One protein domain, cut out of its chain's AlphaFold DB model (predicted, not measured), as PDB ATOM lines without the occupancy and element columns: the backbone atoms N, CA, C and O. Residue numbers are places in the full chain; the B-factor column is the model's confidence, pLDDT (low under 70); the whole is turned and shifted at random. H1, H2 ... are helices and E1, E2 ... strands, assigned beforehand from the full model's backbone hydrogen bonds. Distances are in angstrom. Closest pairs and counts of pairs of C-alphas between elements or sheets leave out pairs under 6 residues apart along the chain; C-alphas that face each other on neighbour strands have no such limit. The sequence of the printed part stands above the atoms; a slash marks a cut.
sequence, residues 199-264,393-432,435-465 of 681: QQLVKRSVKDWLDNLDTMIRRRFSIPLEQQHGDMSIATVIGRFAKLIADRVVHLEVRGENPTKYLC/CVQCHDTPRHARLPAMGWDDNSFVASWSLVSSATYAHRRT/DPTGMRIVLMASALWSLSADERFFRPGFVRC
ATOM      1  N   GLN A 199      12.277  48.451  -2.469       95.19
ATOM      2  CA  GLN A 199      13.133  47.286  -2.256       95.19
ATOM      3  C   GLN A 199      12.423  45.988  -2.628       95.19
ATOM      4  O   GLN A 199      13.012  45.149  -3.302       95.19
ATOM      5  N   GLN A 200      11.149  45.831  -2.263       95.44
ATOM      6  CA  GLN A 200      10.356  44.660  -2.638       95.44
ATOM      7  C   GLN A 200      10.149  44.561  -4.158       95.44
ATOM      8  O   GLN A 200      10.221  43.458  -4.702       95.44
ATOM      9  N   LEU A 201       9.929  45.685  -4.853       95.31
ATOM     10  CA  LEU A 201       9.813  45.726  -6.320       95.31
ATOM     11  C   LEU A 201      11.128  45.337  -6.996       95.31
ATOM     12  O   LEU A 201      11.160  44.419  -7.817       95.31
ATOM     13  N   VAL A 202      12.227  45.980  -6.596       96.56
ATOM     14  CA  VAL A 202      13.560  45.691  -7.135       96.56
ATOM     15  C   VAL A 202      13.947  44.245  -6.838       96.56
ATOM     16  O   VAL A 202      14.393  43.538  -7.735       96.56
ATOM     17  N   LYS A 203      13.705  43.750  -5.621       97.50
ATOM     18  CA  LYS A 203      13.999  42.365  -5.229       97.50
ATOM     19  C   LYS A 203      13.281  41.345  -6.110       97.50
ATOM     20  O   LYS A 203      13.891  40.328  -6.432       97.50
ATOM     21  N   ARG A 204      12.017  41.584  -6.493       96.88
ATOM     22  CA  ARG A 204      11.288  40.707  -7.430       96.88
ATOM     23  C   ARG A 204      12.005  40.645  -8.779       96.88
ATOM     24  O   ARG A 204      12.380  39.562  -9.208       96.88
ATOM     25  N   SER A 205      12.321  41.802  -9.356       96.88
ATOM     26  CA  SER A 205      13.042  41.884 -10.633       96.88
ATOM     27  C   SER A 205      14.442  41.254 -10.583       96.88
ATOM     28  O   SER A 205      14.850  40.545 -11.503       96.88
ATOM     29  N   VAL A 206      15.177  41.452  -9.482       97.62
ATOM     30  CA  VAL A 206      16.492  40.826  -9.277       97.62
ATOM     31  C   VAL A 206      16.376  39.314  -9.156       97.62
ATOM     32  O   VAL A 206      17.207  38.595  -9.706       97.62
ATOM     33  N   LYS A 207      15.358  38.821  -8.450       97.25
ATOM     34  CA  LYS A 207      15.107  37.387  -8.329       97.25
ATOM     35  C   LYS A 207      14.884  36.760  -9.707       97.25
ATOM     36  O   LYS A 207      15.581  35.804 -10.032       97.25
ATOM     37  N   ASP A 208      14.023  37.353 -10.531       96.56
ATOM     38  CA  ASP A 208      13.750  36.858 -11.886       96.56
ATOM     39  C   ASP A 208      15.019  36.852 -12.757       96.56
ATOM     40  O   ASP A 208      15.276  35.923 -13.524       96.56
ATOM     41  N   TRP A 209      15.873  37.870 -12.619       96.94
ATOM     42  CA  TRP A 209      17.168  37.912 -13.298       96.94
ATOM     43  C   TRP A 209      18.133  36.817 -12.823       96.94
ATOM     44  O   TRP A 209      18.795  36.190 -13.651       96.94
ATOM     45  N   LEU A 210      18.194  36.550 -11.516       97.50
ATOM     46  CA  LEU A 210      19.020  35.482 -10.943       97.50
ATOM     47  C   LEU A 210      18.524  34.085 -11.343       97.50
ATOM     48  O   LEU A 210      19.350  33.220 -11.628       97.50
ATOM     49  N   ASP A 211      17.210  33.871 -11.427       95.62
ATOM     50  CA  ASP A 211      16.616  32.622 -11.921       95.62
ATOM     51  C   ASP A 211      16.961  32.389 -13.411       95.62
ATOM     52  O   ASP A 211      17.305  31.276 -13.834       95.62
ATOM     53  N   ASN A 212      16.967  33.458 -14.219       96.12
ATOM     54  CA  ASN A 212      17.433  33.410 -15.607       96.12
ATOM     55  C   ASN A 212      18.943  33.140 -15.708       96.12
ATOM     56  O   ASN A 212      19.375  32.338 -16.541       96.12
ATOM     57  N   LEU A 213      19.750  33.767 -14.845       96.00
ATOM     58  CA  LEU A 213      21.191  33.532 -14.773       96.00
ATOM     59  C   LEU A 213      21.499  32.079 -14.391       96.00
ATOM     60  O   LEU A 213      22.340  31.451 -15.030       96.00
ATOM     61  N   ASP A 214      20.795  31.518 -13.407       95.19
ATOM     62  CA  ASP A 214      20.905  30.105 -13.033       95.19
ATOM     63  C   ASP A 214      20.566  29.175 -14.203       95.19
ATOM     64  O   ASP A 214      21.316  28.245 -14.508       95.19
ATOM     65  N   THR A 215      19.469  29.458 -14.909       93.81
ATOM     66  CA  THR A 215      19.063  28.689 -16.092       93.81
ATOM     67  C   THR A 215      20.147  28.723 -17.169       93.81
ATOM     68  O   THR A 215      20.462  27.693 -17.774       93.81
ATOM     69  N   MET A 216      20.761  29.889 -17.389       94.75
ATOM     70  CA  MET A 216      21.892  30.031 -18.302       94.75
ATOM     71  C   MET A 216      23.125  29.255 -17.834       94.75
ATOM     72  O   MET A 216      23.721  28.554 -18.647       94.75
ATOM     73  N   ILE A 217      23.492  29.340 -16.552       93.81
ATOM     74  CA  ILE A 217      24.615  28.601 -15.954       93.81
ATOM     75  C   ILE A 217      24.412  27.099 -16.156       93.81
ATOM     76  O   ILE A 217      25.281  26.422 -16.708       93.81
ATOM     77  N   ARG A 218      23.234  26.582 -15.801       92.50
ATOM     78  CA  ARG A 218      22.895  25.165 -15.967       92.50
ATOM     79  C   ARG A 218      23.026  24.698 -17.406       92.50
ATOM     80  O   ARG A 218      23.671  23.685 -17.653       92.50
ATOM     81  N   ARG A 219      22.432  25.433 -18.353       92.12
ATOM     82  CA  ARG A 219      22.497  25.089 -19.781       92.12
ATOM     83  C   ARG A 219      23.920  25.189 -20.322       92.12
ATOM     84  O   ARG A 219      24.327  24.348 -21.111       92.12
ATOM     85  N   ARG A 220      24.681  26.205 -19.904       92.56
ATOM     86  CA  ARG A 220      26.039  26.458 -20.401       92.56
ATOM     87  C   ARG A 220      27.036  25.403 -19.942       92.56
ATOM     88  O   ARG A 220      27.910  25.044 -20.722       92.56
ATOM     89  N   PHE A 221      26.919  24.943 -18.701       90.31
ATOM     90  CA  PHE A 221      27.849  23.991 -18.091       90.31
ATOM     91  C   PHE A 221      27.273  22.572 -17.974       90.31
ATOM     92  O   PHE A 221      27.883  21.732 -17.323       90.31
ATOM     93  N   SER A 222      26.121  22.305 -18.601       89.88
ATOM     94  CA  SER A 222      25.446  20.999 -18.605       89.88
ATOM     95  C   SER A 222      25.211  20.415 -17.203       89.88
ATOM     96  O   SER A 222      25.380  19.219 -16.986       89.88
ATOM     97  N   ILE A 223      24.826  21.257 -16.239       88.88
ATOM     98  CA  ILE A 223      24.630  20.838 -14.842       88.88
ATOM     99  C   ILE A 223      23.239  20.189 -14.690       88.88
ATOM    100  O   ILE A 223      22.233  20.854 -14.983       88.88
ATOM    101  N   PRO A 224      23.147  18.924 -14.227       84.69
ATOM    102  CA  PRO A 224      21.877  18.217 -14.086       84.69
ATOM    103  C   PRO A 224      21.005  18.799 -12.961       84.69
ATOM    104  O   PRO A 224      21.474  19.503 -12.068       84.69
ATOM    105  N   LEU A 225      19.701  18.511 -13.018       80.50
ATOM    106  CA  LEU A 225      18.778  18.774 -11.913       80.50
ATOM    107  C   LEU A 225      18.689  17.535 -11.035       80.50
ATOM    108  O   LEU A 225      18.018  16.576 -11.402       80.50
ATOM    109  N   GLU A 226      19.311  17.575  -9.867       68.00
ATOM    110  CA  GLU A 226      19.048  16.575  -8.838       68.00
ATOM    111  C   GLU A 226      17.883  17.038  -7.959       68.00
ATOM    112  O   GLU A 226      17.907  18.127  -7.383       68.00
ATOM    113  N   GLN A 227      16.834  16.216  -7.869       53.31
ATOM    114  CA  GLN A 227      15.732  16.401  -6.922       53.31
ATOM    115  C   GLN A 227      16.115  15.808  -5.559       53.31
ATOM    116  O   GLN A 227      15.507  14.840  -5.110       53.31
ATOM    117  N   GLN A 228      17.125  16.351  -4.883       53.78
ATOM    118  CA  GLN A 228      17.342  15.990  -3.479       53.78
ATOM    119  C   GLN A 228      16.503  16.896  -2.569       53.78
ATOM    120  O   GLN A 228      16.565  18.122  -2.645       53.78
ATOM    121  N   HIS A 229      15.669  16.271  -1.734       48.72
ATOM    122  CA  HIS A 229      14.940  16.921  -0.646       48.72
ATOM    123  C   HIS A 229      15.886  17.021   0.557       48.72
ATOM    124  O   HIS A 229      16.175  15.995   1.164       48.72
ATOM    125  N   GLY A 230      16.382  18.212   0.909       50.69
ATOM    126  CA  GLY A 230      17.188  18.321   2.132       50.69
ATOM    127  C   GLY A 230      17.797  19.679   2.460       50.69
ATOM    128  O   GLY A 230      17.513  20.207   3.526       50.69
ATOM    129  N   ASP A 231      18.587  20.278   1.570       47.22
ATOM    130  CA  ASP A 231      19.454  21.405   1.950       47.22
ATOM    131  C   ASP A 231      19.135  22.716   1.225       47.22
ATOM    132  O   ASP A 231      18.422  22.720   0.221       47.22
ATOM    133  N   MET A 232      19.649  23.830   1.783       58.12
ATOM    134  CA  MET A 232      19.593  25.213   1.272       58.12
ATOM    135  C   MET A 232      19.302  25.257  -0.226       58.12
ATOM    136  O   MET A 232      20.197  25.131  -1.064       58.12
ATOM    137  N   SER A 233      18.026  25.425  -0.567       77.00
ATOM    138  CA  SER A 233      17.636  25.402  -1.966       77.00
ATOM    139  C   SER A 233      18.339  26.548  -2.687       77.00
ATOM    140  O   SER A 233      18.471  27.652  -2.148       77.00
ATOM    141  N   ILE A 234      18.747  26.317  -3.933       87.69
ATOM    142  CA  ILE A 234      19.194  27.380  -4.846       87.69
ATOM    143  C   ILE A 234      18.268  28.612  -4.777       87.69
ATOM    144  O   ILE A 234      18.739  29.744  -4.764       87.69
ATOM    145  N   ALA A 235      16.958  28.399  -4.598       89.12
ATOM    146  CA  ALA A 235      15.957  29.447  -4.421       89.12
ATOM    147  C   ALA A 235      16.166  30.305  -3.155       89.12
ATOM    148  O   ALA A 235      15.923  31.511  -3.183       89.12
ATOM    149  N   THR A 236      16.639  29.717  -2.053       90.69
ATOM    150  CA  THR A 236      16.973  30.438  -0.811       90.69
ATOM    151  C   THR A 236      18.180  31.346  -1.019       90.69
ATOM    152  O   THR A 236      18.151  32.520  -0.635       90.69
ATOM    153  N   VAL A 237      19.223  30.836  -1.680       92.75
ATOM    154  CA  VAL A 237      20.424  31.615  -2.015       92.75
ATOM    155  C   VAL A 237      20.086  32.750  -2.980       92.75
ATOM    156  O   VAL A 237      20.452  33.897  -2.722       92.75
ATOM    157  N   ILE A 238      19.311  32.464  -4.029       95.38
ATOM    158  CA  ILE A 238      18.791  33.471  -4.959       95.38
ATOM    159  C   ILE A 238      17.994  34.540  -4.203       95.38
ATOM    160  O   ILE A 238      18.241  35.730  -4.377       95.38
ATOM    161  N   GLY A 239      17.084  34.143  -3.308       95.56
ATOM    162  CA  GLY A 239      16.300  35.077  -2.499       95.56
ATOM    163  C   GLY A 239      17.163  35.977  -1.605       95.56
ATOM    164  O   GLY A 239      16.842  37.158  -1.429       95.56
ATOM    165  N   ARG A 240      18.272  35.444  -1.076       95.00
ATOM    166  CA  ARG A 240      19.258  36.198  -0.294       95.00
ATOM    167  C   ARG A 240      20.037  37.183  -1.163       95.00
ATOM    168  O   ARG A 240      20.111  38.354  -0.802       95.00
ATOM    169  N   PHE A 241      20.587  36.747  -2.296       96.88
ATOM    170  CA  PHE A 241      21.309  37.631  -3.217       96.88
ATOM    171  C   PHE A 241      20.405  38.722  -3.788       96.88
ATOM    172  O   PHE A 241      20.805  39.884  -3.809       96.88
ATOM    173  N   ALA A 242      19.163  38.385  -4.140       97.69
ATOM    174  CA  ALA A 242      18.173  39.353  -4.591       97.69
ATOM    175  C   ALA A 242      17.918  40.442  -3.546       97.69
ATOM    176  O   ALA A 242      17.846  41.618  -3.892       97.69
ATOM    177  N   LYS A 243      17.839  40.063  -2.264       96.75
ATOM    178  CA  LYS A 243      17.719  41.025  -1.166       96.75
ATOM    179  C   LYS A 243      18.948  41.936  -1.077       96.75
ATOM    180  O   LYS A 243      18.773  43.144  -1.067       96.75
ATOM    181  N   LEU A 244      20.165  41.383  -1.054       96.25
ATOM    182  CA  LEU A 244      21.400  42.179  -0.933       96.25
ATOM    183  C   LEU A 244      21.561  43.188  -2.080       96.25
ATOM    184  O   LEU A 244      21.934  44.337  -1.854       96.25
ATOM    185  N   ILE A 245      21.259  42.763  -3.308       97.19
ATOM    186  CA  ILE A 245      21.295  43.636  -4.484       97.19
ATOM    187  C   ILE A 245      20.212  44.715  -4.380       97.19
ATOM    188  O   ILE A 245      20.510  45.885  -4.606       97.19
ATOM    189  N   ALA A 246      18.979  44.349  -4.017       96.88
ATOM    190  CA  ALA A 246      17.886  45.309  -3.882       96.88
ATOM    191  C   ALA A 246      18.159  46.344  -2.783       96.88
ATOM    192  O   ALA A 246      17.982  47.534  -3.029       96.88
ATOM    193  N   ASP A 247      18.656  45.913  -1.618       95.38
ATOM    194  CA  ASP A 247      19.039  46.794  -0.510       95.38
ATOM    195  C   ASP A 247      20.076  47.830  -0.978       95.38
ATOM    196  O   ASP A 247      19.934  49.021  -0.705       95.38
ATOM    197  N   ARG A 248      21.081  47.415  -1.761       94.81
ATOM    198  CA  ARG A 248      22.064  48.337  -2.348       94.81
ATOM    199  C   ARG A 248      21.446  49.287  -3.372       94.81
ATOM    200  O   ARG A 248      21.697  50.488  -3.308       94.81
ATOM    201  N   VAL A 249      20.635  48.770  -4.296       95.25
ATOM    202  CA  VAL A 249      19.996  49.558  -5.363       95.25
ATOM    203  C   VAL A 249      19.079  50.645  -4.795       95.25
ATOM    204  O   VAL A 249      19.070  51.754  -5.318       95.25
ATOM    205  N   VAL A 250      18.354  50.379  -3.707       93.62
ATOM    206  CA  VAL A 250      17.426  51.351  -3.096       93.62
ATOM    207  C   VAL A 250      18.004  52.088  -1.880       93.62
ATOM    208  O   VAL A 250      17.253  52.676  -1.116       93.62
ATOM    209  N   HIS A 251      19.327  52.076  -1.677       93.00
ATOM    210  CA  HIS A 251      20.003  52.740  -0.546       93.00
ATOM    211  C   HIS A 251      19.612  52.253   0.871       93.00
ATOM    212  O   HIS A 251      19.877  52.949   1.852       93.00
ATOM    213  N   LEU A 252      19.069  51.039   1.003       92.44
ATOM    214  CA  LEU A 252      18.773  50.385   2.289       92.44
ATOM    215  C   LEU A 252      19.901  49.465   2.793       92.44
ATOM    216  O   LEU A 252      19.771  48.837   3.844       92.44
ATOM    217  N   GLU A 253      21.012  49.360   2.062       91.31
ATOM    218  CA  GLU A 253      22.188  48.600   2.493       91.31
ATOM    219  C   GLU A 253      22.765  49.180   3.798       91.31
ATOM    220  O   GLU A 253      23.231  50.320   3.846       91.31
ATOM    221  N   VAL A 254      22.770  48.370   4.860       86.94
ATOM    222  CA  VAL A 254      23.380  48.720   6.149       86.94
ATOM    223  C   VAL A 254      24.774  48.103   6.220       86.94
ATOM    224  O   VAL A 254      24.926  46.892   6.399       86.94
ATOM    225  N   ARG A 255      25.804  48.944   6.103       86.38
ATOM    226  CA  ARG A 255      27.197  48.528   6.311       86.38
ATOM    227  C   ARG A 255      27.475  48.434   7.808       86.38
ATOM    228  O   ARG A 255      27.246  49.384   8.547       86.38
ATOM    229  N   GLY A 256      27.957  47.280   8.249       84.94
ATOM    230  CA  GLY A 256      28.298  47.016   9.644       84.94
ATOM    231  C   GLY A 256      29.365  45.934   9.748       84.94
ATOM    232  O   GLY A 256      29.932  45.525   8.740       84.94
ATOM    233  N   GLU A 257      29.611  45.433  10.956       85.81
ATOM    234  CA  GLU A 257      30.677  44.451  11.216       85.81
ATOM    235  C   GLU A 257      30.459  43.103  10.518       85.81
ATOM    236  O   GLU A 257      31.412  42.375  10.258       85.81
ATOM    237  N   ASN A 258      29.208  42.753  10.201       88.50
ATOM    238  CA  ASN A 258      28.891  41.495   9.538       88.50
ATOM    239  C   ASN A 258      28.876  41.670   8.003       88.50
ATOM    240  O   ASN A 258      27.877  42.173   7.474       88.50
ATOM    241  N   PRO A 259      29.903  41.184   7.272       87.06
ATOM    242  CA  PRO A 259      30.008  41.345   5.821       87.06
ATOM    243  C   PRO A 259      28.908  40.616   5.049       87.06
ATOM    244  O   PRO A 259      28.636  40.932   3.900       87.06
ATOM    245  N   THR A 260      28.233  39.654   5.677       87.81
ATOM    246  CA  THR A 260      27.221  38.811   5.030       87.81
ATOM    247  C   THR A 260      25.845  39.482   4.895       87.81
ATOM    248  O   THR A 260      24.914  38.868   4.355       87.81
ATOM    249  N   LYS A 261      25.711  40.715   5.410       88.75
ATOM    250  CA  LYS A 261      24.490  41.536   5.375       88.75
ATOM    251  C   LYS A 261      24.481  42.587   4.260       88.75
ATOM    252  O   LYS A 261      23.460  43.241   4.088       88.75
ATOM    253  N   TYR A 262      25.573  42.742   3.514       91.50
ATOM    254  CA  TYR A 262      25.685  43.712   2.423       91.50
ATOM    255  C   TYR A 262      26.457  43.131   1.231       91.50
ATOM    256  O   TYR A 262      27.062  42.058   1.324       91.50
ATOM    257  N   LEU A 263      26.401  43.804   0.081       92.00
ATOM    258  CA  LEU A 263      26.962  43.300  -1.168       92.00
ATOM    259  C   LEU A 263      28.483  43.533  -1.212       92.00
ATOM    260  O   LEU A 263      28.946  44.630  -1.528       92.00
ATOM    261  N   CYS A 264      29.273  42.503  -0.895       91.69
ATOM    262  CA  CYS A 264      30.736  42.564  -0.944       91.69
ATOM    263  C   CYS A 264      31.389  41.217  -1.295       91.69
ATOM    264  O   CYS A 264      30.789  40.156  -1.126       91.69
ATOM    265  N   CYS A 393      33.162  32.612 -13.406       92.06
ATOM    266  CA  CYS A 393      31.926  32.252 -14.112       92.06
ATOM    267  C   CYS A 393      31.641  33.159 -15.316       92.06
ATOM    268  O   CYS A 393      31.126  32.706 -16.340       92.06
ATOM    269  N   VAL A 394      32.008  34.433 -15.205       94.38
ATOM    270  CA  VAL A 394      31.718  35.473 -16.194       94.38
ATOM    271  C   VAL A 394      32.998  36.122 -16.705       94.38
ATOM    272  O   VAL A 394      34.007  36.167 -16.003       94.38
ATOM    273  N   GLN A 395      32.939  36.635 -17.929       93.06
ATOM    274  CA  GLN A 395      34.025  37.347 -18.599       93.06
ATOM    275  C   GLN A 395      33.474  38.570 -19.340       93.06
ATOM    276  O   GLN A 395      32.373  38.518 -19.900       93.06
ATOM    277  N   CYS A 396      34.250  39.654 -19.344       91.50
ATOM    278  CA  CYS A 396      33.956  40.876 -20.085       91.50
ATOM    279  C   CYS A 396      34.583  40.804 -21.486       91.50
ATOM    280  O   CYS A 396      35.690  40.290 -21.640       91.50
ATOM    281  N   HIS A 397      33.879  41.317 -22.494       88.56
ATOM    282  CA  HIS A 397      34.339  41.407 -23.880       88.56
ATOM    283  C   HIS A 397      34.337  42.856 -24.346       88.56
ATOM    284  O   HIS A 397      33.403  43.601 -24.047       88.56
ATOM    285  N   ASP A 398      35.318  43.218 -25.173       83.69
ATOM    286  CA  ASP A 398      35.369  44.541 -25.808       83.69
ATOM    287  C   ASP A 398      34.180  44.768 -26.754       83.69
ATOM    288  O   ASP A 398      33.695  45.888 -26.900       83.69
ATOM    289  N   THR A 399      33.668  43.694 -27.371       77.12
ATOM    290  CA  THR A 399      32.493  43.727 -28.249       77.12
ATOM    291  C   THR A 399      31.356  42.827 -27.736       77.12
ATOM    292  O   THR A 399      31.595  41.678 -27.344       77.12
ATOM    293  N   PRO A 400      30.092  43.301 -27.749       74.94
ATOM    294  CA  PRO A 400      28.943  42.520 -27.284       74.94
ATOM    295  C   PRO A 400      28.700  41.234 -28.099       74.94
ATOM    296  O   PRO A 400      28.227  41.285 -29.236       74.94
ATOM    297  N   ARG A 401      28.943  40.055 -27.508       74.62
ATOM    298  CA  ARG A 401      28.741  38.736 -28.159       74.62
ATOM    299  C   ARG A 401      27.267  38.329 -28.245       74.62
ATOM    300  O   ARG A 401      26.430  38.952 -27.618       74.62
ATOM    301  N   HIS A 402      26.923  37.258 -28.966       67.88
ATOM    302  CA  HIS A 402      25.538  36.751 -29.027       67.88
ATOM    303  C   HIS A 402      25.051  36.072 -27.729       67.88
ATOM    304  O   HIS A 402      23.867  36.126 -27.421       67.88
ATOM    305  N   ALA A 403      25.947  35.471 -26.936       78.88
ATOM    306  CA  ALA A 403      25.607  34.773 -25.687       78.88
ATOM    307  C   ALA A 403      25.786  35.680 -24.452       78.88
ATOM    308  O   ALA A 403      26.668  35.441 -23.630       78.88
ATOM    309  N   ARG A 404      25.003  36.758 -24.363       88.94
ATOM    310  CA  ARG A 404      25.101  37.798 -23.314       88.94
ATOM    311  C   ARG A 404      24.427  37.361 -22.018       88.94
ATOM    312  O   ARG A 404      23.528  36.526 -22.066       88.94
ATOM    313  N   LEU A 405      24.822  37.945 -20.886       93.69
ATOM    314  CA  LEU A 405      24.078  37.807 -19.627       93.69
ATOM    315  C   LEU A 405      22.623  38.313 -19.771       93.69
ATOM    316  O   LEU A 405      22.356  39.141 -20.649       93.69
ATOM    317  N   PRO A 406      21.678  37.849 -18.925       93.62
ATOM    318  CA  PRO A 406      20.298  38.323 -18.977       93.62
ATOM    319  C   PRO A 406      20.226  39.838 -18.734       93.62
ATOM    320  O   PRO A 406      21.007  40.382 -17.950       93.62
ATOM    321  N   ALA A 407      19.276  40.520 -19.377       91.94
ATOM    322  CA  ALA A 407      19.053  41.947 -19.156       91.94
ATOM    323  C   ALA A 407      18.561  42.210 -17.722       91.94
ATOM    324  O   ALA A 407      17.710  41.481 -17.212       91.94
ATOM    325  N   MET A 408      19.081  43.252 -17.072       93.69
ATOM    326  CA  MET A 408      18.686  43.622 -15.710       93.69
ATOM    327  C   MET A 408      17.334  44.348 -15.741       93.69
ATOM    328  O   MET A 408      17.248  45.499 -16.157       93.69
ATOM    329  N   GLY A 409      16.264  43.694 -15.286       91.44
ATOM    330  CA  GLY A 409      14.902  44.249 -15.361       91.44
ATOM    331  C   GLY A 409      14.672  45.537 -14.554       91.44
ATOM    332  O   GLY A 409      13.686  46.227 -14.784       91.44
ATOM    333  N   TRP A 410      15.579  45.889 -13.638       94.31
ATOM    334  CA  TRP A 410      15.518  47.108 -12.822       94.31
ATOM    335  C   TRP A 410      16.532  48.184 -13.236       94.31
ATOM    336  O   TRP A 410      16.454  49.287 -12.703       94.31
ATOM    337  N   ASP A 411      17.469  47.898 -14.149       92.44
ATOM    338  CA  ASP A 411      18.509  48.839 -14.595       92.44
ATOM    339  C   ASP A 411      18.761  48.688 -16.107       92.44
ATOM    340  O   ASP A 411      19.137  47.622 -16.585       92.44
ATOM    341  N   ASP A 412      18.607  49.772 -16.866       88.31
ATOM    342  CA  ASP A 412      18.936  49.876 -18.296       88.31
ATOM    343  C   ASP A 412      20.458  49.935 -18.566       88.31
ATOM    344  O   ASP A 412      20.974  50.792 -19.285       88.31
ATOM    345  N   ASN A 413      21.217  49.047 -17.922       88.81
ATOM    346  CA  ASN A 413      22.666  48.998 -18.028       88.81
ATOM    347  C   ASN A 413      23.101  48.271 -19.310       88.81
ATOM    348  O   ASN A 413      23.187  47.042 -19.348       88.81
ATOM    349  N   SER A 414      23.455  49.035 -20.345       86.88
ATOM    350  CA  SER A 414      23.932  48.490 -21.622       86.88
ATOM    351  C   SER A 414      25.216  47.661 -21.499       86.88
ATOM    352  O   SER A 414      25.438  46.771 -22.322       86.88
ATOM    353  N   PHE A 415      26.031  47.867 -20.456       88.06
ATOM    354  CA  PHE A 415      27.262  47.099 -20.247       88.06
ATOM    355  C   PHE A 415      26.999  45.620 -19.961       88.06
ATOM    356  O   PHE A 415      27.875  44.807 -20.245       88.06
ATOM    357  N   VAL A 416      25.806  45.231 -19.490       88.50
ATOM    358  CA  VAL A 416      25.458  43.809 -19.291       88.50
ATOM    359  C   VAL A 416      25.606  43.001 -20.588       88.50
ATOM    360  O   VAL A 416      25.960  41.822 -20.556       88.50
ATOM    361  N   ALA A 417      25.428  43.656 -21.742       87.50
ATOM    362  CA  ALA A 417      25.576  43.057 -23.061       87.50
ATOM    363  C   ALA A 417      27.027  42.685 -23.420       87.50
ATOM    364  O   ALA A 417      27.244  41.828 -24.280       87.50
ATOM    365  N   SER A 418      28.011  43.311 -22.774       90.88
ATOM    366  CA  SER A 418      29.440  43.025 -22.954       90.88
ATOM    367  C   SER A 418      29.926  41.860 -22.091       90.88
ATOM    368  O   SER A 418      31.065  41.425 -22.239       90.88
ATOM    369  N   TRP A 419      29.083  41.321 -21.209       93.88
ATOM    370  CA  TRP A 419      29.437  40.206 -20.338       93.88
ATOM    371  C   TRP A 419      28.784  38.911 -20.807       93.88
ATOM    372  O   TRP A 419      27.639  38.885 -21.265       93.88
ATOM    373  N   SER A 420      29.511  37.806 -20.673       94.25
ATOM    374  CA  SER A 420      28.986  36.465 -20.932       94.25
ATOM    375  C   SER A 420      29.553  35.439 -19.964       94.25
ATOM    376  O   SER A 420      30.567  35.673 -19.305       94.25
ATOM    377  N   LEU A 421      28.898  34.280 -19.897       93.94
ATOM    378  CA  LEU A 421      29.459  33.121 -19.215       93.94
ATOM    379  C   LEU A 421      30.741  32.665 -19.927       93.94
ATOM    380  O   LEU A 421      30.830  32.686 -21.161       93.94
ATOM    381  N   VAL A 422      31.726  32.216 -19.151       92.44
ATOM    382  CA  VAL A 422      32.949  31.618 -19.701       92.44
ATOM    383  C   VAL A 422      32.637  30.368 -20.537       92.44
ATOM    384  O   VAL A 422      31.525  29.825 -20.541       92.44
ATOM    385  N   SER A 423      33.621  29.907 -21.312       88.62
ATOM    386  CA  SER A 423      33.477  28.661 -22.070       88.62
ATOM    387  C   SER A 423      33.263  27.471 -21.134       88.62
ATOM    388  O   SER A 423      33.917  27.399 -20.095       88.62
ATOM    389  N   SER A 424      32.412  26.512 -21.509       85.38
ATOM    390  CA  SER A 424      32.289  25.240 -20.778       85.38
ATOM    391  C   SER A 424      33.622  24.486 -20.722       85.38
ATOM    392  O   SER A 424      33.931  23.859 -19.711       85.38
ATOM    393  N   ALA A 425      34.471  24.662 -21.742       81.88
ATOM    394  CA  ALA A 425      35.840  24.145 -21.777       81.88
ATOM    395  C   ALA A 425      36.701  24.608 -20.583       81.88
ATOM    396  O   ALA A 425      37.593  23.884 -20.157       81.88
ATOM    397  N   THR A 426      36.399  25.773 -19.994       81.62
ATOM    398  CA  THR A 426      37.103  26.307 -18.808       81.62
ATOM    399  C   THR A 426      36.999  25.364 -17.607       81.62
ATOM    400  O   THR A 426      37.910  25.303 -16.783       81.62
ATOM    401  N   TYR A 427      35.890  24.623 -17.506       81.31
ATOM    402  CA  TYR A 427      35.607  23.716 -16.391       81.31
ATOM    403  C   TYR A 427      35.632  22.240 -16.768       81.31
ATOM    404  O   TYR A 427      35.745  21.410 -15.872       81.31
ATOM    405  N   ALA A 428      35.603  21.909 -18.062       74.00
ATOM    406  CA  ALA A 428      35.634  20.528 -18.553       74.00
ATOM    407  C   ALA A 428      36.814  19.712 -17.990       74.00
ATOM    408  O   ALA A 428      36.695  18.511 -17.776       74.00
ATOM    409  N   HIS A 429      37.937  20.372 -17.691       75.62
ATOM    410  CA  HIS A 429      39.147  19.742 -17.157       75.62
ATOM    411  C   HIS A 429      39.466  20.178 -15.724       75.62
ATOM    412  O   HIS A 429      40.624  20.155 -15.307       75.62
ATOM    413  N   ARG A 430      38.469  20.598 -14.935       84.06
ATOM    414  CA  ARG A 430      38.694  21.039 -13.554       84.06
ATOM    415  C   ARG A 430      37.780  20.315 -12.575       84.06
ATOM    416  O   ARG A 430      36.569  20.486 -12.610       84.06
ATOM    417  N   ARG A 431      38.379  19.591 -11.625       88.31
ATOM    418  CA  ARG A 431      37.656  19.072 -10.463       88.31
ATOM    419  C   ARG A 431      37.206  20.228  -9.572       88.31
ATOM    420  O   ARG A 431      38.031  21.041  -9.143       88.31
ATOM    421  N   THR A 432      35.904  20.290  -9.313       88.94
ATOM    422  CA  THR A 432      35.275  21.277  -8.423       88.94
ATOM    423  C   THR A 432      34.930  20.689  -7.058       88.94
ATOM    424  O   THR A 432      34.976  21.419  -6.077       88.94
ATOM    425  N   ASP A 435      28.571  19.077  -5.734       88.38
ATOM    426  CA  ASP A 435      27.343  18.492  -6.270       88.38
ATOM    427  C   ASP A 435      26.660  19.472  -7.259       88.38
ATOM    428  O   ASP A 435      27.031  20.654  -7.342       88.38
ATOM    429  N   PRO A 436      25.654  19.040  -8.043       88.81
ATOM    430  CA  PRO A 436      25.007  19.914  -9.025       88.81
ATOM    431  C   PRO A 436      24.412  21.198  -8.422       88.81
ATOM    432  O   PRO A 436      24.472  22.267  -9.038       88.81
ATOM    433  N   THR A 437      23.870  21.123  -7.205       89.56
ATOM    434  CA  THR A 437      23.317  22.283  -6.490       89.56
ATOM    435  C   THR A 437      24.413  23.256  -6.053       89.56
ATOM    436  O   THR A 437      24.323  24.452  -6.342       89.56
ATOM    437  N   GLY A 438      25.478  22.761  -5.428       91.12
ATOM    438  CA  GLY A 438      26.623  23.549  -4.986       91.12
ATOM    439  C   GLY A 438      27.382  24.164  -6.153       91.12
ATOM    440  O   GLY A 438      27.768  25.327  -6.081       91.12
ATOM    441  N   MET A 439      27.502  23.458  -7.281       91.19
ATOM    442  CA  MET A 439      28.113  24.002  -8.495       91.19
ATOM    443  C   MET A 439      27.341  25.226  -9.007       91.19
ATOM    444  O   MET A 439      27.945  26.248  -9.332       91.19
ATOM    445  N   ARG A 440      26.003  25.171  -9.018       92.81
ATOM    446  CA  ARG A 440      25.155  26.317  -9.391       92.81
ATOM    447  C   ARG A 440      25.326  27.486  -8.424       92.81
ATOM    448  O   ARG A 440      25.510  28.617  -8.877       92.81
ATOM    449  N   ILE A 441      25.314  27.221  -7.115       93.75
ATOM    450  CA  ILE A 441      25.475  28.255  -6.084       93.75
ATOM    451  C   ILE A 441      26.851  28.922  -6.188       93.75
ATOM    452  O   ILE A 441      26.929  30.149  -6.216       93.75
ATOM    453  N   VAL A 442      27.933  28.144  -6.288       94.31
ATOM    454  CA  VAL A 442      29.308  28.666  -6.359       94.31
ATOM    455  C   VAL A 442      29.543  29.448  -7.648       94.31
ATOM    456  O   VAL A 442      30.152  30.518  -7.602       94.31
ATOM    457  N   LEU A 443      29.042  28.969  -8.792       95.00
ATOM    458  CA  LEU A 443      29.141  29.705 -10.053       95.00
ATOM    459  C   LEU A 443      28.345  31.012 -10.007       95.00
ATOM    460  O   LEU A 443      28.861  32.041 -10.437       95.00
ATOM    461  N   MET A 444      27.138  31.007  -9.434       95.81
ATOM    462  CA  MET A 444      26.351  32.228  -9.254       95.81
ATOM    463  C   MET A 444      27.039  33.209  -8.301       95.81
ATOM    464  O   MET A 444      27.183  34.380  -8.638       95.81
ATOM    465  N   ALA A 445      27.519  32.746  -7.145       96.12
ATOM    466  CA  ALA A 445      28.252  33.577  -6.194       96.12
ATOM    467  C   ALA A 445      29.522  34.168  -6.826       96.12
ATOM    468  O   ALA A 445      29.807  35.347  -6.640       96.12
ATOM    469  N   SER A 446      30.247  33.383  -7.627       95.56
ATOM    470  CA  SER A 446      31.436  33.849  -8.348       95.56
ATOM    471  C   SER A 446      31.088  34.836  -9.466       95.56
ATOM    472  O   SER A 446      31.810  35.808  -9.669       95.56
ATOM    473  N   ALA A 447      29.966  34.639 -10.169       95.75
ATOM    474  CA  ALA A 447      29.463  35.600 -11.149       95.75
ATOM    475  C   ALA A 447      29.129  36.939 -10.482       95.75
ATOM    476  O   ALA A 447      29.591  37.984 -10.932       95.75
ATOM    477  N   LEU A 448      28.378  36.907  -9.378       96.31
ATOM    478  CA  LEU A 448      28.019  38.104  -8.623       96.31
ATOM    479  C   LEU A 448      29.237  38.784  -8.001       96.31
ATOM    480  O   LEU A 448      29.296  40.009  -8.013       96.31
ATOM    481  N   TRP A 449      30.224  38.019  -7.534       95.00
ATOM    482  CA  TRP A 449      31.506  38.561  -7.094       95.00
ATOM    483  C   TRP A 449      32.158  39.355  -8.229       95.00
ATOM    484  O   TRP A 449      32.385  40.553  -8.053       95.00
ATOM    485  N   SER A 450      32.378  38.749  -9.401       93.56
ATOM    486  CA  SER A 450      32.985  39.438 -10.549       93.56
ATOM    487  C   SER A 450      32.220  40.692 -10.965       93.56
ATOM    488  O   SER A 450      32.836  41.726 -11.204       93.56
ATOM    489  N   LEU A 451      30.887  40.623 -11.026       94.44
ATOM    490  CA  LEU A 451      30.056  41.769 -11.399       94.44
ATOM    491  C   LEU A 451      30.100  42.868 -10.332       94.44
ATOM    492  O   LEU A 451      30.187  44.038 -10.671       94.44
ATOM    493  N   SER A 452      30.094  42.512  -9.044       92.31
ATOM    494  CA  SER A 452      30.141  43.484  -7.941       92.31
ATOM    495  C   SER A 452      31.469  44.236  -7.827       92.31
ATOM    496  O   SER A 452      31.508  45.299  -7.211       92.31
ATOM    497  N   ALA A 453      32.546  43.685  -8.399       89.69
ATOM    498  CA  ALA A 453      33.844  44.346  -8.476       89.69
ATOM    499  C   ALA A 453      33.868  45.474  -9.524       89.69
ATOM    500  O   ALA A 453      34.762  46.315  -9.490       89.69
ATOM    501  N   ASP A 454      32.896  45.503 -10.438       87.94
ATOM    502  CA  ASP A 454      32.733  46.547 -11.442       87.94
ATOM    503  C   ASP A 454      31.642  47.534 -10.994       87.94
ATOM    504  O   ASP A 454      30.469  47.179 -10.855       87.94
ATOM    505  N   GLU A 455      32.020  48.799 -10.778       85.56
ATOM    506  CA  GLU A 455      31.131  49.859 -10.271       85.56
ATOM    507  C   GLU A 455      29.912  50.132 -11.165       85.56
ATOM    508  O   GLU A 455      28.952  50.777 -10.739       85.56
ATOM    509  N   ARG A 456      29.920  49.633 -12.407       90.56
ATOM    510  CA  ARG A 456      28.796  49.762 -13.340       90.56
ATOM    511  C   ARG A 456      27.629  48.840 -12.990       90.56
ATOM    512  O   ARG A 456      26.532  49.078 -13.487       90.56
ATOM    513  N   PHE A 457      27.824  47.816 -12.157       93.12
ATOM    514  CA  PHE A 457      26.762  46.900 -11.727       93.12
ATOM    515  C   PHE A 457      26.238  47.232 -10.328       93.12
ATOM    516  O   PHE A 457      26.945  47.770  -9.478       93.12
ATOM    517  N   PHE A 458      24.969  46.881 -10.084       94.12
ATOM    518  CA  PHE A 458      24.291  47.059  -8.789       94.12
ATOM    519  C   PHE A 458      24.429  48.489  -8.242       94.12
ATOM    520  O   PHE A 458      24.734  48.711  -7.064       94.12
ATOM    521  N   ARG A 459      24.261  49.463  -9.145       92.88
ATOM    522  CA  ARG A 459      24.470  50.879  -8.863       92.88
ATOM    523  C   ARG A 459      23.421  51.368  -7.861       92.88
ATOM    524  O   ARG A 459      22.228  51.179  -8.104       92.88
ATOM    525  N   PRO A 460      23.838  51.986  -6.748       92.88
ATOM    526  CA  PRO A 460      22.898  52.495  -5.765       92.88
ATOM    527  C   PRO A 460      22.139  53.702  -6.338       92.88
ATOM    528  O   PRO A 460      22.722  54.549  -7.016       92.88
ATOM    529  N   GLY A 461      20.829  53.744  -6.110       91.00
ATOM    530  CA  GLY A 461      19.932  54.811  -6.552       91.00
ATOM    531  C   GLY A 461      19.417  54.686  -7.987       91.00
ATOM    532  O   GLY A 461      18.662  55.556  -8.412       91.00
ATOM    533  N   PHE A 462      19.809  53.648  -8.741       92.19
ATOM    534  CA  PHE A 462      19.392  53.443 -10.134       92.19
ATOM    535  C   PHE A 462      18.239  52.444 -10.239       92.19
ATOM    536  O   PHE A 462      18.419  51.250 -10.002       92.19
ATOM    537  N   VAL A 463      17.064  52.933 -10.638       93.25
ATOM    538  CA  VAL A 463      15.871  52.104 -10.866       93.25
ATOM    539  C   VAL A 463      15.189  52.527 -12.163       93.25
ATOM    540  O   VAL A 463      14.999  53.717 -12.420       93.25
ATOM    541  N   ARG A 464      14.796  51.553 -12.981       92.44
ATOM    542  CA  ARG A 464      13.993  51.766 -14.186       92.44
ATOM    543  C   ARG A 464      12.618  52.351 -13.860       92.44
ATOM    544  O   ARG A 464      11.924  51.873 -12.965       92.44
ATOM    545  N   CYS A 465      12.210  53.376 -14.604       89.75
ATOM    546  CA  CYS A 465      10.934  54.063 -14.397       89.75
ATOM    547  C   CYS A 465       9.714  53.216 -14.786       89.75
ATOM    548  O   CYS A 465       8.638  53.407 -14.225       89.75
TER     549      CYS A 465
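AT A GLANCE: This is residues 199 to 264, 393 to 432 and 435 to 465 of the 681 residues of an uncharacterized protein of Euryarchaeota archaeon (UniProt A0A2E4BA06). Three long helices make the core: H2 and H5 run side by side the same way, touching over a short part of each, and H1 crosses both. A small two-stranded ribbon, E1 and E2, lies beside residues 443 to 451 of H5, with short H3 next to it; H4 lies out at one end, near the last residue of H1, and E3 at the other, near Val 249 of H2. The printed part has 137 residues with five named helices and three named strands, in the order H1 H2 E1 H3 E2 H4 H5 E3; the class is mostly helix, and the sheet, E1 - E2, is antiparallel. It is compact, with a radius of gyration of the C-alphas of 15.1 A and spans of 41 by 41 by 27 A.

HOW THE PARTS SIT: E1, residues 394 to 396, and E2, residues 419 to 421, are antiparallel neighbours, with 148 degrees between their directions. N 395 and O 420, at 2.9 A, and N 420 and O 395, at 3.0 A, are within hydrogen-bond range. H3, residues 414 to 418, is joined to E2 by a tight link. The closest C-alphas of E1 and H5, residues 436 to 452, are those of Val 394 and Ala 447, 5.5 A apart. H1, residues 199 to 221, touches H5 with residues 213 to 218 alone, closest at the C-alphas of Asp 214 and Arg 440, 6.8 A, at a steep tilt of 60 degrees, opposite ways. H2, residues 234 to 249, touches H1, closest at the C-alphas of Lys 203 and Ala 246, 5.1 A, at a steep tilt of 49 degrees, opposite ways. H2 touches H5 with residues 234 to 237 alone, closest at the C-alphas of Ile 234 and Ile 441, 6.5 A, at a shallow tilt of 11 degrees, the same way. H4, residues 425 to 428, is close to H1 but not clearly touching: the C-alphas of Phe 221 and Tyr 427 are 7.9 A apart. E3, residues 462 to 464, pairs with no named strand; its closest C-alpha pair with H2 is Phe 462 and Val 249, 6.2 A. Every O i to N i+4 pair is within hydrogen-bond range in H1, H2 and H5; H3 has 0 of 1, but 2 of 2 O i to N i+3 pairs, and H4 is too short for an i+4 pair.

IN THESE COORDINATES: H1 begins at C-alpha 199 (13.133, 47.286, -2.256) and is 31.8 A long. H2 is 22.2 A long and H5 24.1 A, ending at C-alpha 452 (30.141, 43.484, -7.941). H3 is 7.9 A long, H4 4.8 A, E1 and E3 7.0 A each and E2 7.2 A; E3 ends at C-alpha 464 (13.993, 51.766, -14.186).

THE WHOLE: The C-alphas of His 429 and Cys 465 are the farthest apart, 44.5 A. Residues 265 to 392 are not printed, with a gap of 16.8 A between C-alphas 264 and 393, nor are 433 to 434, with 8.7 A between C-alphas 432 and 435. The links H1 to H2 and E1 to H3 are long. The mean pLDDT of the printed part is 89.0; residues 226 to 232 and 402 are under 70.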